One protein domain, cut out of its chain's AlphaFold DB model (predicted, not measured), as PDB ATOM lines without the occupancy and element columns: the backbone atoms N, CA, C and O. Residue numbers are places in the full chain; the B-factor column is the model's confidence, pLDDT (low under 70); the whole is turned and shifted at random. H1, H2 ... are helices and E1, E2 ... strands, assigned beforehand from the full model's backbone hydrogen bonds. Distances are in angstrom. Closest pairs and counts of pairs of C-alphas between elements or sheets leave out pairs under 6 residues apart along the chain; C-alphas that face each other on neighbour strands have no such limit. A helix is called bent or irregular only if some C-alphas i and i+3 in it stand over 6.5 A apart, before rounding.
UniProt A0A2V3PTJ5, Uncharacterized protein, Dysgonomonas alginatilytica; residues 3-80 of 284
ATOM      1  N   ILE A   3     -16.008 -60.065 -19.534       46.00
ATOM      2  CA  ILE A   3     -16.555 -61.388 -19.222       46.00
ATOM      3  C   ILE A   3     -16.333 -61.642 -17.733       46.00
ATOM      4  O   ILE A   3     -15.231 -61.482 -17.207       46.00
ATOM      5  N   ARG A   4     -17.397 -62.029 -17.035       37.47
ATOM      6  CA  ARG A   4     -17.335 -62.431 -15.631       37.47
ATOM      7  C   ARG A   4     -16.956 -63.913 -15.573       37.47
ATOM      8  O   ARG A   4     -17.705 -64.739 -16.082       37.47
ATOM      9  N   LEU A   5     -15.792 -64.235 -15.007       45.69
ATOM     10  CA  LEU A   5     -15.331 -65.622 -14.838       45.69
ATOM     11  C   LEU A   5     -15.751 -66.198 -13.475       45.69
ATOM     12  O   LEU A   5     -15.954 -67.402 -13.368       45.69
ATOM     13  N   SER A   6     -15.928 -65.354 -12.451       38.69
ATOM     14  CA  SER A   6     -16.471 -65.724 -11.132       38.69
ATOM     15  C   SER A   6     -17.141 -64.516 -10.448       38.69
ATOM     16  O   SER A   6     -17.170 -63.421 -11.020       38.69
ATOM     17  N   LYS A   7     -17.708 -64.685  -9.237       42.88
ATOM     18  CA  LYS A   7     -18.396 -63.599  -8.501       42.88
ATOM     19  C   LYS A   7     -17.540 -62.326  -8.400       42.88
ATOM     20  O   LYS A   7     -18.087 -61.253  -8.666       42.88
ATOM     21  N   ASP A   8     -16.228 -62.471  -8.208       44.62
ATOM     22  CA  ASP A   8     -15.311 -61.346  -7.965       44.62
ATOM     23  C   ASP A   8     -14.253 -61.150  -9.063       44.62
ATOM     24  O   ASP A   8     -13.565 -60.132  -9.086       44.62
ATOM     25  N   PHE A   9     -14.153 -62.069 -10.033       39.66
ATOM     26  CA  PHE A   9     -13.160 -61.990 -11.106       39.66
ATOM     27  C   PHE A   9     -13.800 -61.595 -12.444       39.66
ATOM     28  O   PHE A   9     -14.556 -62.356 -13.064       39.66
ATOM     29  N   LYS A  10     -13.492 -60.379 -12.906       47.12
ATOM     30  CA  LYS A  10     -13.894 -59.853 -14.219       47.12
ATOM     31  C   LYS A  10     -12.661 -59.758 -15.108       47.12
ATOM     32  O   LYS A  10     -11.704 -59.085 -14.747       47.12
ATOM     33  N   VAL A  11     -12.714 -60.380 -16.281       55.47
ATOM     34  CA  VAL A  11     -11.647 -60.306 -17.285       55.47
ATOM     35  C   VAL A  11     -12.166 -59.554 -18.498       55.47
ATOM     36  O   VAL A  11     -13.272 -59.797 -18.984       55.47
ATOM     37  N   GLU A  12     -11.396 -58.589 -18.986       59.16
ATOM     38  CA  GLU A  12     -11.743 -57.888 -20.217       59.16
ATOM     39  C   GLU A  12     -11.526 -58.800 -21.427       59.16
ATOM     40  O   GLU A  12     -10.477 -59.417 -21.570       59.16
ATOM     41  N   LEU A  13     -12.503 -58.873 -22.334       55.94
ATOM     42  CA  LEU A  13     -12.420 -59.670 -23.569       55.94
ATOM     43  C   LEU A  13     -11.214 -59.268 -24.429       55.94
ATOM     44  O   LEU A  13     -10.603 -60.119 -25.068       55.94
ATOM     45  N   SER A  14     -10.831 -57.990 -24.361       58.06
ATOM     46  CA  SER A  14      -9.627 -57.418 -24.970       58.06
ATOM     47  C   SER A  14      -8.320 -57.978 -24.411       58.06
ATOM     48  O   SER A  14      -7.271 -57.673 -24.952       58.06
ATOM     49  N   THR A  15      -8.335 -58.769 -23.339       61.09
ATOM     50  CA  THR A  15      -7.140 -59.490 -22.862       61.09
ATOM     51  C   THR A  15      -7.075 -60.928 -23.370       61.09
ATOM     52  O   THR A  15      -6.019 -61.541 -23.275       61.09
ATOM     53  N   LEU A  16      -8.178 -61.454 -23.921       70.38
ATOM     54  CA  LEU A  16      -8.301 -62.835 -24.405       70.38
ATOM     55  C   LEU A  16      -8.281 -62.936 -25.931       70.38
ATOM     56  O   LEU A  16      -7.796 -63.934 -26.465       70.38
ATOM     57  N   VAL A  17      -8.835 -61.934 -26.618       73.81
ATOM     58  CA  VAL A  17      -8.832 -61.815 -28.078       73.81
ATOM     59  C   VAL A  17      -8.502 -60.370 -28.432       73.81
ATOM     60  O   VAL A  17      -9.213 -59.444 -28.032       73.81
ATOM     61  N   ARG A  18      -7.418 -60.177 -29.180       79.12
ATOM     62  CA  ARG A  18      -6.943 -58.870 -29.641       79.12
ATOM     63  C   ARG A  18      -6.695 -58.893 -31.132       79.12
ATOM     64  O   ARG A  18      -6.233 -59.886 -31.684       79.12
ATOM     65  N   PHE A  19      -6.991 -57.773 -31.769       77.56
ATOM     66  CA  PHE A  19      -6.666 -57.544 -33.165       77.56
ATOM     67  C   PHE A  19      -5.614 -56.444 -33.219       77.56
ATOM     68  O   PHE A  19      -5.881 -55.318 -32.802       77.56
ATOM     69  N   GLU A  20      -4.418 -56.777 -33.691       79.56
ATOM     70  CA  GLU A  20      -3.303 -55.836 -33.785       79.56
ATOM     71  C   GLU A  20      -2.794 -55.755 -35.221       79.56
ATOM     72  O   GLU A  20      -2.629 -56.762 -35.906       79.56
ATOM     73  N   TRP A  21      -2.510 -54.541 -35.684       74.44
ATOM     74  CA  TRP A  21      -1.851 -54.327 -36.968       74.44
ATOM     75  C   TRP A  21      -0.336 -54.419 -36.787       74.44
ATOM     76  O   TRP A  21       0.274 -53.550 -36.165       74.44
ATOM     77  N   ARG A  22       0.299 -55.453 -37.355       72.88
ATOM     78  CA  ARG A  22       1.767 -55.559 -37.407       72.88
ATOM     79  C   ARG A  22       2.269 -55.130 -38.781       72.88
ATOM     80  O   ARG A  22       2.161 -55.891 -39.739       72.88
ATOM     81  N   LYS A  23       2.861 -53.930 -38.855       72.62
ATOM     82  CA  LYS A  23       3.450 -53.271 -40.046       72.62
ATOM     83  C   LYS A  23       2.539 -53.221 -41.286       72.62
ATOM     84  O   LYS A  23       2.084 -52.144 -41.636       72.62
ATOM     85  N   TYR A  24       2.273 -54.354 -41.935       73.12
ATOM     86  CA  TYR A  24       1.527 -54.447 -43.196       73.12
ATOM     87  C   TYR A  24       0.372 -55.458 -43.178       73.12
ATOM     88  O   TYR A  24      -0.284 -55.641 -44.199       73.12
ATOM     89  N   TYR A  25       0.117 -56.151 -42.064       73.44
ATOM     90  CA  TYR A  25      -0.986 -57.109 -41.988       73.44
ATOM     91  C   TYR A  25      -1.637 -57.142 -40.601       73.44
ATOM     92  O   TYR A  25      -0.958 -56.934 -39.588       73.44
ATOM     93  N   PRO A  26      -2.950 -57.424 -40.542       78.56
ATOM     94  CA  PRO A  26      -3.621 -57.681 -39.284       78.56
ATOM     95  C   PRO A  26      -3.213 -59.037 -38.711       78.56
ATOM     96  O   PRO A  26      -3.052 -60.019 -39.439       78.56
ATOM     97  N   VAL A  27      -3.077 -59.086 -37.391       80.06
ATOM     98  CA  VAL A  27      -2.787 -60.290 -36.622       80.06
ATOM     99  C   VAL A  27      -3.847 -60.451 -35.550       80.06
ATOM    100  O   VAL A  27      -4.142 -59.528 -34.789       80.06
ATOM    101  N   LEU A  28      -4.403 -61.654 -35.495       82.44
ATOM    102  CA  LEU A  28      -5.317 -62.062 -34.447       82.44
ATOM    103  C   LEU A  28      -4.495 -62.683 -33.313       82.44
ATOM    104  O   LEU A  28      -3.788 -63.668 -33.516       82.44
ATOM    105  N   ILE A  29      -4.543 -62.083 -32.132       82.44
ATOM    106  CA  ILE A  29      -3.849 -62.558 -30.937       82.44
ATOM    107  C   ILE A  29      -4.896 -63.170 -30.015       82.44
ATOM    108  O   ILE A  29      -5.864 -62.504 -29.641       82.44
ATOM    109  N   ILE A  30      -4.732 -64.446 -29.679       83.12
ATOM    110  CA  ILE A  30      -5.740 -65.207 -28.936       83.12
ATOM    111  C   ILE A  30      -5.087 -65.984 -27.805       83.12
ATOM    112  O   ILE A  30      -4.073 -66.642 -27.999       83.12
ATOM    113  N   HIS A  31      -5.719 -65.997 -26.638       82.50
ATOM    114  CA  HIS A  31      -5.287 -66.846 -25.533       82.50
ATOM    115  C   HIS A  31      -5.295 -68.343 -25.915       82.50
ATOM    116  O   HIS A  31      -6.258 -68.849 -26.497       82.50
ATOM    117  N   GLU A  32      -4.269 -69.096 -25.512       81.69
ATOM    118  CA  GLU A  32      -4.053 -70.499 -25.911       81.69
ATOM    119  C   GLU A  32      -5.221 -71.448 -25.594       81.69
ATOM    120  O   GLU A  32      -5.402 -72.473 -26.247       81.69
ATOM    121  N   ARG A  33      -6.081 -71.087 -24.635       81.62
ATOM    122  CA  ARG A  33      -7.320 -71.824 -24.322       81.62
ATOM    123  C   ARG A  33      -8.209 -72.031 -25.559       81.62
ATOM    124  O   ARG A  33      -8.898 -73.044 -25.647       81.62
ATOM    125  N   PHE A  34      -8.193 -71.093 -26.503       82.12
ATOM    126  CA  PHE A  34      -8.987 -71.163 -27.732       82.12
ATOM    127  C   PHE A  34      -8.225 -71.789 -28.908       82.12
ATOM    128  O   PHE A  34      -8.789 -71.906 -29.994       82.12
ATOM    129  N   GLU A  35      -6.982 -72.244 -28.712       83.50
ATOM    130  CA  GLU A  35      -6.147 -72.826 -29.770       83.50
ATOM    131  C   GLU A  35      -6.843 -74.002 -30.465       83.50
ATOM    132  O   GLU A  35      -6.885 -74.067 -31.693       83.50
ATOM    133  N   LYS A  36      -7.461 -74.901 -29.687       84.81
ATOM    134  CA  LYS A  36      -8.223 -76.031 -30.240       84.81
ATOM    135  C   LYS A  36      -9.403 -75.559 -31.087       84.81
ATOM    136  O   LYS A  36      -9.601 -76.076 -32.179       84.81
ATOM    137  N   ILE A  37     -10.157 -74.574 -30.600       85.25
ATOM    138  CA  ILE A  37     -11.334 -74.039 -31.297       85.25
ATOM    139  C   ILE A  37     -10.908 -73.424 -32.631       85.25
ATOM    140  O   ILE A  37     -11.470 -73.782 -33.656       85.25
ATOM    141  N   ILE A  38      -9.864 -72.590 -32.641       85.12
ATOM    142  CA  ILE A  38      -9.336 -71.969 -33.866       85.12
ATOM    143  C   ILE A  38      -8.862 -73.028 -34.864       85.12
ATOM    144  O   ILE A  38      -9.195 -72.947 -36.044       85.12
ATOM    145  N   LYS A  39      -8.137 -74.054 -34.399       85.25
ATOM    146  CA  LYS A  39      -7.699 -75.163 -35.260       85.25
ATOM    147  C   LYS A  39      -8.885 -75.895 -35.892       85.25
ATOM    148  O   LYS A  39      -8.851 -76.158 -37.090       85.25
ATOM    149  N   TYR A  40      -9.946 -76.172 -35.130       88.00
ATOM    150  CA  TYR A  40     -11.170 -76.761 -35.683       88.00
ATOM    151  C   TYR A  40     -11.889 -75.823 -36.656       88.00
ATOM    152  O   TYR A  40     -12.376 -76.289 -37.683       88.00
ATOM    153  N   THR A  41     -11.912 -74.516 -36.393       85.69
ATOM    154  CA  THR A  41     -12.484 -73.529 -37.319       85.69
ATOM    155  C   THR A  41     -11.728 -73.507 -38.647       85.69
ATOM    156  O   THR A  41     -12.367 -73.496 -39.694       85.69
ATOM    157  N   ILE A  42     -10.390 -73.574 -38.637       85.44
ATOM    158  CA  ILE A  42      -9.582 -73.681 -39.868       85.44
ATOM    159  C   ILE A  42      -9.950 -74.953 -40.640       85.44
ATOM    160  O   ILE A  42     -10.194 -74.887 -41.842       85.44
ATOM    161  N   TRP A  43     -10.061 -76.096 -39.956       85.62
ATOM    162  CA  TRP A  43     -10.502 -77.347 -40.580       85.62
ATOM    163  C   TRP A  43     -11.908 -77.241 -41.182       85.62
ATOM    164  O   TRP A  43     -12.123 -77.681 -42.310       85.62
ATOM    165  N   ALA A  44     -12.851 -76.614 -40.476       87.50
ATOM    166  CA  ALA A  44     -14.200 -76.383 -40.981       87.50
ATOM    167  C   ALA A  44     -14.195 -75.481 -42.227       87.50
ATOM    168  O   ALA A  44     -14.880 -75.788 -43.198       87.50
ATOM    169  N   ILE A  45     -13.384 -74.417 -42.240       85.94
ATOM    170  CA  ILE A  45     -13.223 -73.534 -43.406       85.94
ATOM    171  C   ILE A  45     -12.670 -74.312 -44.601       85.94
ATOM    172  O   ILE A  45     -13.186 -74.154 -45.706       85.94
ATOM    173  N   ILE A  46     -11.672 -75.179 -44.401       85.00
ATOM    174  CA  ILE A  46     -11.126 -76.023 -45.474       85.00
ATOM    175  C   ILE A  46     -12.220 -76.937 -46.043       85.00
ATOM    176  O   ILE A  46     -12.394 -76.993 -47.259       85.00
ATOM    177  N   ILE A  47     -13.002 -77.598 -45.184       87.56
ATOM    178  CA  ILE A  47     -14.101 -78.478 -45.610       87.56
ATOM    179  C   ILE A  47     -15.163 -77.694 -46.393       87.56
ATOM    180  O   ILE A  47     -15.566 -78.120 -47.472       87.56
ATOM    181  N   ILE A  48     -15.583 -76.529 -45.892       86.62
ATOM    182  CA  ILE A  48     -16.542 -75.645 -46.574       86.62
ATOM    183  C   ILE A  48     -15.986 -75.190 -47.923       86.62
ATOM    184  O   ILE A  48     -16.719 -75.176 -48.906       86.62
ATOM    185  N   THR A  49     -14.692 -74.868 -47.994       82.81
ATOM    186  CA  THR A  49     -14.028 -74.479 -49.244       82.81
ATOM    187  C   THR A  49     -14.099 -75.616 -50.265       82.81
ATOM    188  O   THR A  49     -14.510 -75.385 -51.401       82.81
ATOM    189  N   ILE A  50     -13.798 -76.852 -49.855       83.25
ATOM    190  CA  ILE A  50     -13.883 -78.044 -50.714       83.25
ATOM    191  C   ILE A  50     -15.328 -78.314 -51.158       83.25
ATOM    192  O   ILE A  50     -15.569 -78.605 -52.322       83.25
ATOM    193  N   LEU A  51     -16.312 -78.193 -50.266       85.19
ATOM    194  CA  LEU A  51     -17.719 -78.397 -50.629       85.19
ATOM    195  C   LEU A  51     -18.238 -77.291 -51.553       85.19
ATOM    196  O   LEU A  51     -18.988 -77.556 -52.489       85.19
ATOM    197  N   SER A  52     -17.815 -76.049 -51.314       81.69
ATOM    198  CA  SER A  52     -18.199 -74.904 -52.135       81.69
ATOM    199  C   SER A  52     -17.627 -74.997 -53.547       81.69
ATOM    200  O   SER A  52     -18.316 -74.639 -54.500       81.69
ATOM    201  N   SER A  53     -16.422 -75.551 -53.719       77.69
ATOM    202  CA  SER A  53     -15.853 -75.721 -55.056       77.69
ATOM    203  C   SER A  53     -16.680 -76.675 -55.921       77.69
ATOM    204  O   SER A  53     -16.714 -76.489 -57.129       77.69
ATOM    205  N   LEU A  54     -17.414 -77.622 -55.324       78.31
ATOM    206  CA  LEU A  54     -18.321 -78.526 -56.040       78.31
ATOM    207  C   LEU A  54     -19.641 -77.862 -56.467       78.31
ATOM    208  O   LEU A  54     -20.262 -78.311 -57.426       78.31
ATOM    209  N   LEU A  55     -20.084 -76.810 -55.769       75.06
ATOM    210  CA  LEU A  55     -21.418 -76.219 -55.945       75.06
ATOM    211  C   LEU A  55     -21.429 -74.934 -56.790       75.06
ATOM    212  O   LEU A  55     -22.431 -74.638 -57.436       75.06
ATOM    213  N   VAL A  56     -20.344 -74.153 -56.811       65.88
ATOM    214  CA  VAL A  56     -20.362 -72.771 -57.349       65.88
ATOM    215  C   VAL A  56     -20.046 -72.702 -58.862       65.88
ATOM    216  O   VAL A  56     -19.711 -71.651 -59.400       65.88
ATOM    217  N   PHE A  57     -20.203 -73.800 -59.607       61.66
ATOM    218  CA  PHE A  57     -19.859 -73.856 -61.039       61.66
ATOM    219  C   PHE A  57     -20.760 -73.029 -61.978       61.66
ATOM    220  O   PHE A  57     -20.419 -72.867 -63.146       61.66
ATOM    221  N   GLN A  58     -21.882 -72.474 -61.506       67.44
ATOM    222  CA  GLN A  58     -22.830 -71.755 -62.372       67.44
ATOM    223  C   GLN A  58     -22.542 -70.255 -62.547       67.44
ATOM    224  O   GLN A  58     -23.012 -69.673 -63.521       67.44
ATOM    225  N   ASN A  59     -21.778 -69.612 -61.655       78.12
ATOM    226  CA  ASN A  59     -21.478 -68.180 -61.773       78.12
ATOM    227  C   ASN A  59     -20.021 -67.868 -61.389       78.12
ATOM    228  O   ASN A  59     -19.654 -67.867 -60.213       78.12
ATOM    229  N   CYS A  60     -19.207 -67.573 -62.408       78.38
ATOM    230  CA  CYS A  60     -17.760 -67.350 -62.300       78.38
ATOM    231  C   CYS A  60     -17.388 -66.181 -61.369       78.38
ATOM    232  O   CYS A  60     -16.388 -66.228 -60.657       78.38
ATOM    233  N   ILE A  61     -18.213 -65.131 -61.322       83.44
ATOM    234  CA  ILE A  61     -17.940 -63.967 -60.467       83.44
ATOM    235  C   ILE A  61     -18.172 -64.332 -58.994       83.44
ATOM    236  O   ILE A  61     -17.371 -63.984 -58.126       83.44
ATOM    237  N   CYS A  62     -19.239 -65.079 -58.708       80.56
ATOM    238  CA  CYS A  62     -19.555 -65.513 -57.350       80.56
ATOM    239  C   CYS A  62     -18.519 -66.510 -56.808       80.56
ATOM    240  O   CYS A  62     -18.138 -66.398 -55.642       80.56
ATOM    241  N   SER A  63     -18.027 -67.443 -57.636       81.00
ATOM    242  CA  SER A  63     -16.975 -68.386 -57.223       81.00
ATOM    243  C   SER A  63     -15.667 -67.672 -56.891       81.00
ATOM    244  O   SER A  63     -15.056 -67.969 -55.864       81.00
ATOM    245  N   LEU A  64     -15.274 -66.683 -57.698       83.00
ATOM    246  CA  LEU A  64     -14.068 -65.894 -57.469       83.00
ATOM    247  C   LEU A  64     -14.137 -65.106 -56.150       83.00
ATOM    248  O   LEU A  64     -13.200 -65.160 -55.353       83.00
ATOM    249  N   ILE A  65     -15.248 -64.406 -55.889       86.25
ATOM    250  CA  ILE A  65     -15.434 -63.619 -54.654       86.25
ATOM    251  C   ILE A  65     -15.393 -64.526 -53.418       86.25
ATOM    252  O   ILE A  65     -14.739 -64.196 -52.422       86.25
ATOM    253  N   LEU A  66     -16.063 -65.678 -53.481       85.12
ATOM    254  CA  LEU A  66     -16.078 -66.645 -52.388       85.12
ATOM    255  C   LEU A  66     -14.672 -67.199 -52.116       85.12
ATOM    256  O   LEU A  66     -14.235 -67.212 -50.965       85.12
ATOM    257  N   ALA A  67     -13.941 -67.585 -53.164       84.12
ATOM    258  CA  ALA A  67     -12.579 -68.100 -53.047       84.12
ATOM    259  C   ALA A  67     -11.622 -67.067 -52.431       84.12
ATOM    260  O   ALA A  67     -10.878 -67.399 -51.509       84.12
ATOM    261  N   ILE A  68     -11.682 -65.804 -52.874       87.19
ATOM    262  CA  ILE A  68     -10.877 -64.714 -52.297       87.19
ATOM    263  C   ILE A  68     -11.220 -64.520 -50.816       87.19
ATOM    264  O   ILE A  68     -10.319 -64.411 -49.984       87.19
ATOM    265  N   THR A  69     -12.508 -64.517 -50.466       87.44
ATOM    266  CA  THR A  69     -12.955 -64.325 -49.078       87.44
ATOM    267  C   THR A  69     -12.462 -65.451 -48.173       87.44
ATOM    268  O   THR A  69     -11.878 -65.182 -47.123       87.44
ATOM    269  N   LEU A  70     -12.637 -66.710 -48.587       86.62
ATOM    270  CA  LEU A  70     -12.182 -67.878 -47.829       86.62
ATOM    271  C   LEU A  70     -10.658 -67.907 -47.702       86.62
ATOM    272  O   LEU A  70     -10.143 -68.163 -46.615       86.62
ATOM    273  N   PHE A  71      -9.937 -67.562 -48.771       85.62
ATOM    274  CA  PHE A  71      -8.481 -67.461 -48.752       85.62
ATOM    275  C   PHE A  71      -7.987 -66.400 -47.760       85.62
ATOM    276  O   PHE A  71      -7.089 -66.672 -46.961       85.62
ATOM    277  N   LEU A  72      -8.583 -65.202 -47.764       86.31
ATOM    278  CA  LEU A  72      -8.239 -64.137 -46.816       86.31
ATOM    279  C   LEU A  72      -8.519 -64.557 -45.370       86.31
ATOM    280  O   LEU A  72      -7.705 -64.308 -44.480       86.31
ATOM    281  N   LEU A  73      -9.648 -65.223 -45.145       86.31
ATOM    282  CA  LEU A  73     -10.088 -65.674 -43.830       86.31
ATOM    283  C   LEU A  73      -9.183 -66.801 -43.301       86.31
ATOM    284  O   LEU A  73      -8.756 -66.760 -42.147       86.31
ATOM    285  N   GLN A  74      -8.775 -67.736 -44.163       83.69
ATOM    286  CA  GLN A  74      -7.761 -68.741 -43.840       83.69
ATOM    287  C   GLN A  74      -6.407 -68.093 -43.529       83.69
ATOM    288  O   GLN A  74      -5.799 -68.415 -42.509       83.69
ATOM    289  N   LYS A  75      -5.946 -67.141 -44.352       84.12
ATOM    290  CA  LYS A  75      -4.677 -66.433 -44.116       84.12
ATOM    291  C   LYS A  75      -4.669 -65.649 -42.810       84.12
ATOM    292  O   LYS A  75      -3.623 -65.578 -42.163       84.12
ATOM    293  N   LEU A  76      -5.808 -65.085 -42.410       83.44
ATOM    294  CA  LEU A  76      -5.968 -64.431 -41.116       83.44
ATOM    295  C   LEU A  76      -5.777 -65.435 -39.970       83.44
ATOM    296  O   LEU A  76      -4.990 -65.176 -39.060       83.44
ATOM    297  N   PHE A  77      -6.454 -66.587 -40.031       83.12
ATOM    298  CA  PHE A  77      -6.365 -67.599 -38.980       83.12
ATOM    299  C   PHE A  77      -5.001 -68.300 -38.925       83.12
ATOM    300  O   PHE A  77      -4.507 -68.547 -37.827       83.12
ATOM    301  N   GLU A  78      -4.352 -68.556 -40.065       79.38
ATOM    302  CA  GLU A  78      -2.977 -69.086 -40.122       79.38
ATOM    303  C   GLU A  78      -1.969 -68.164 -39.429       79.38
ATOM    304  O   GLU A  78      -1.020 -68.635 -38.806       79.38
ATOM    305  N   LYS A  79      -2.180 -66.846 -39.510       81.25
ATOM    306  CA  LYS A  79      -1.335 -65.842 -38.854       81.25
ATOM    307  C   LYS A  79      -1.730 -65.564 -37.401       81.25
ATOM    308  O   LYS A  79      -1.210 -64.615 -36.818       81.25
ATOM    309  N   THR A  80      -2.631 -66.354 -36.811       83.25
ATOM    310  CA  THR A  80      -3.027 -66.184 -35.407       83.25
ATOM    311  C   THR A  80      -1.839 -66.466 -34.490       83.25
ATOM    312  O   THR A  80      -1.210 -67.517 -34.588       83.25
TER     313      THR A  80
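Overview. This is residues 3 to 80 of the 284 residues of an uncharacterized protein of Dysgonomonas alginatilytica (UniProt A0A2V3PTJ5). A strand hairpin, E2 and E3, leads into a longer helical hairpin, H1 and H2, whose residues 75 to 78 come back near E3; beyond E2, residues 5 to 10 stick out. The 78 printed residues include E1, E2, E3, H1, H2 in order; sheet E2 - E3 is antiparallel, the class mixed. The whole is loose and flat, radius of gyration of the C-alphas 16.7 A, spans 56 by 30 by 16 A.

Along the chain. E2 is residues 17 to 22, E3 25 to 31, 19.6 A long. E1, 10 to 12, begins at C-alpha 10 (-13.894, -59.853, -14.219). H1, 32 to 55, 35.2 A, is irregular: C-alphas 33 and 36 are 7.3 A apart. H2, 60 to 78, 26.7 A, ends at C-alpha 78 (-2.977, -69.086, -40.122).

Arrangement. Hairpin E2 and E3 has N 20 and O 27 within hydrogen-bond range, 3.0 A. The closest C-alphas of E3 and H2, Val 27 and Leu 76, are 6.9 A apart. H1 and H2, a helical hairpin, touch, closest C-alphas Ile 42 and Gln 74, 6.6 A, at a shallow tilt of 17 degrees, opposite ways. Every O i to N i+4 pair is within range in H2, 16 of 20 in H1. E1 pairs with no named strand.

Size, cuts and confidence. The farthest C-alphas, Asp 8 and Gln 58, are 55.9 A apart. The printed part has no cut; its links are tight. Residues 3 to 15 and 56 to 58 have pLDDT under 70.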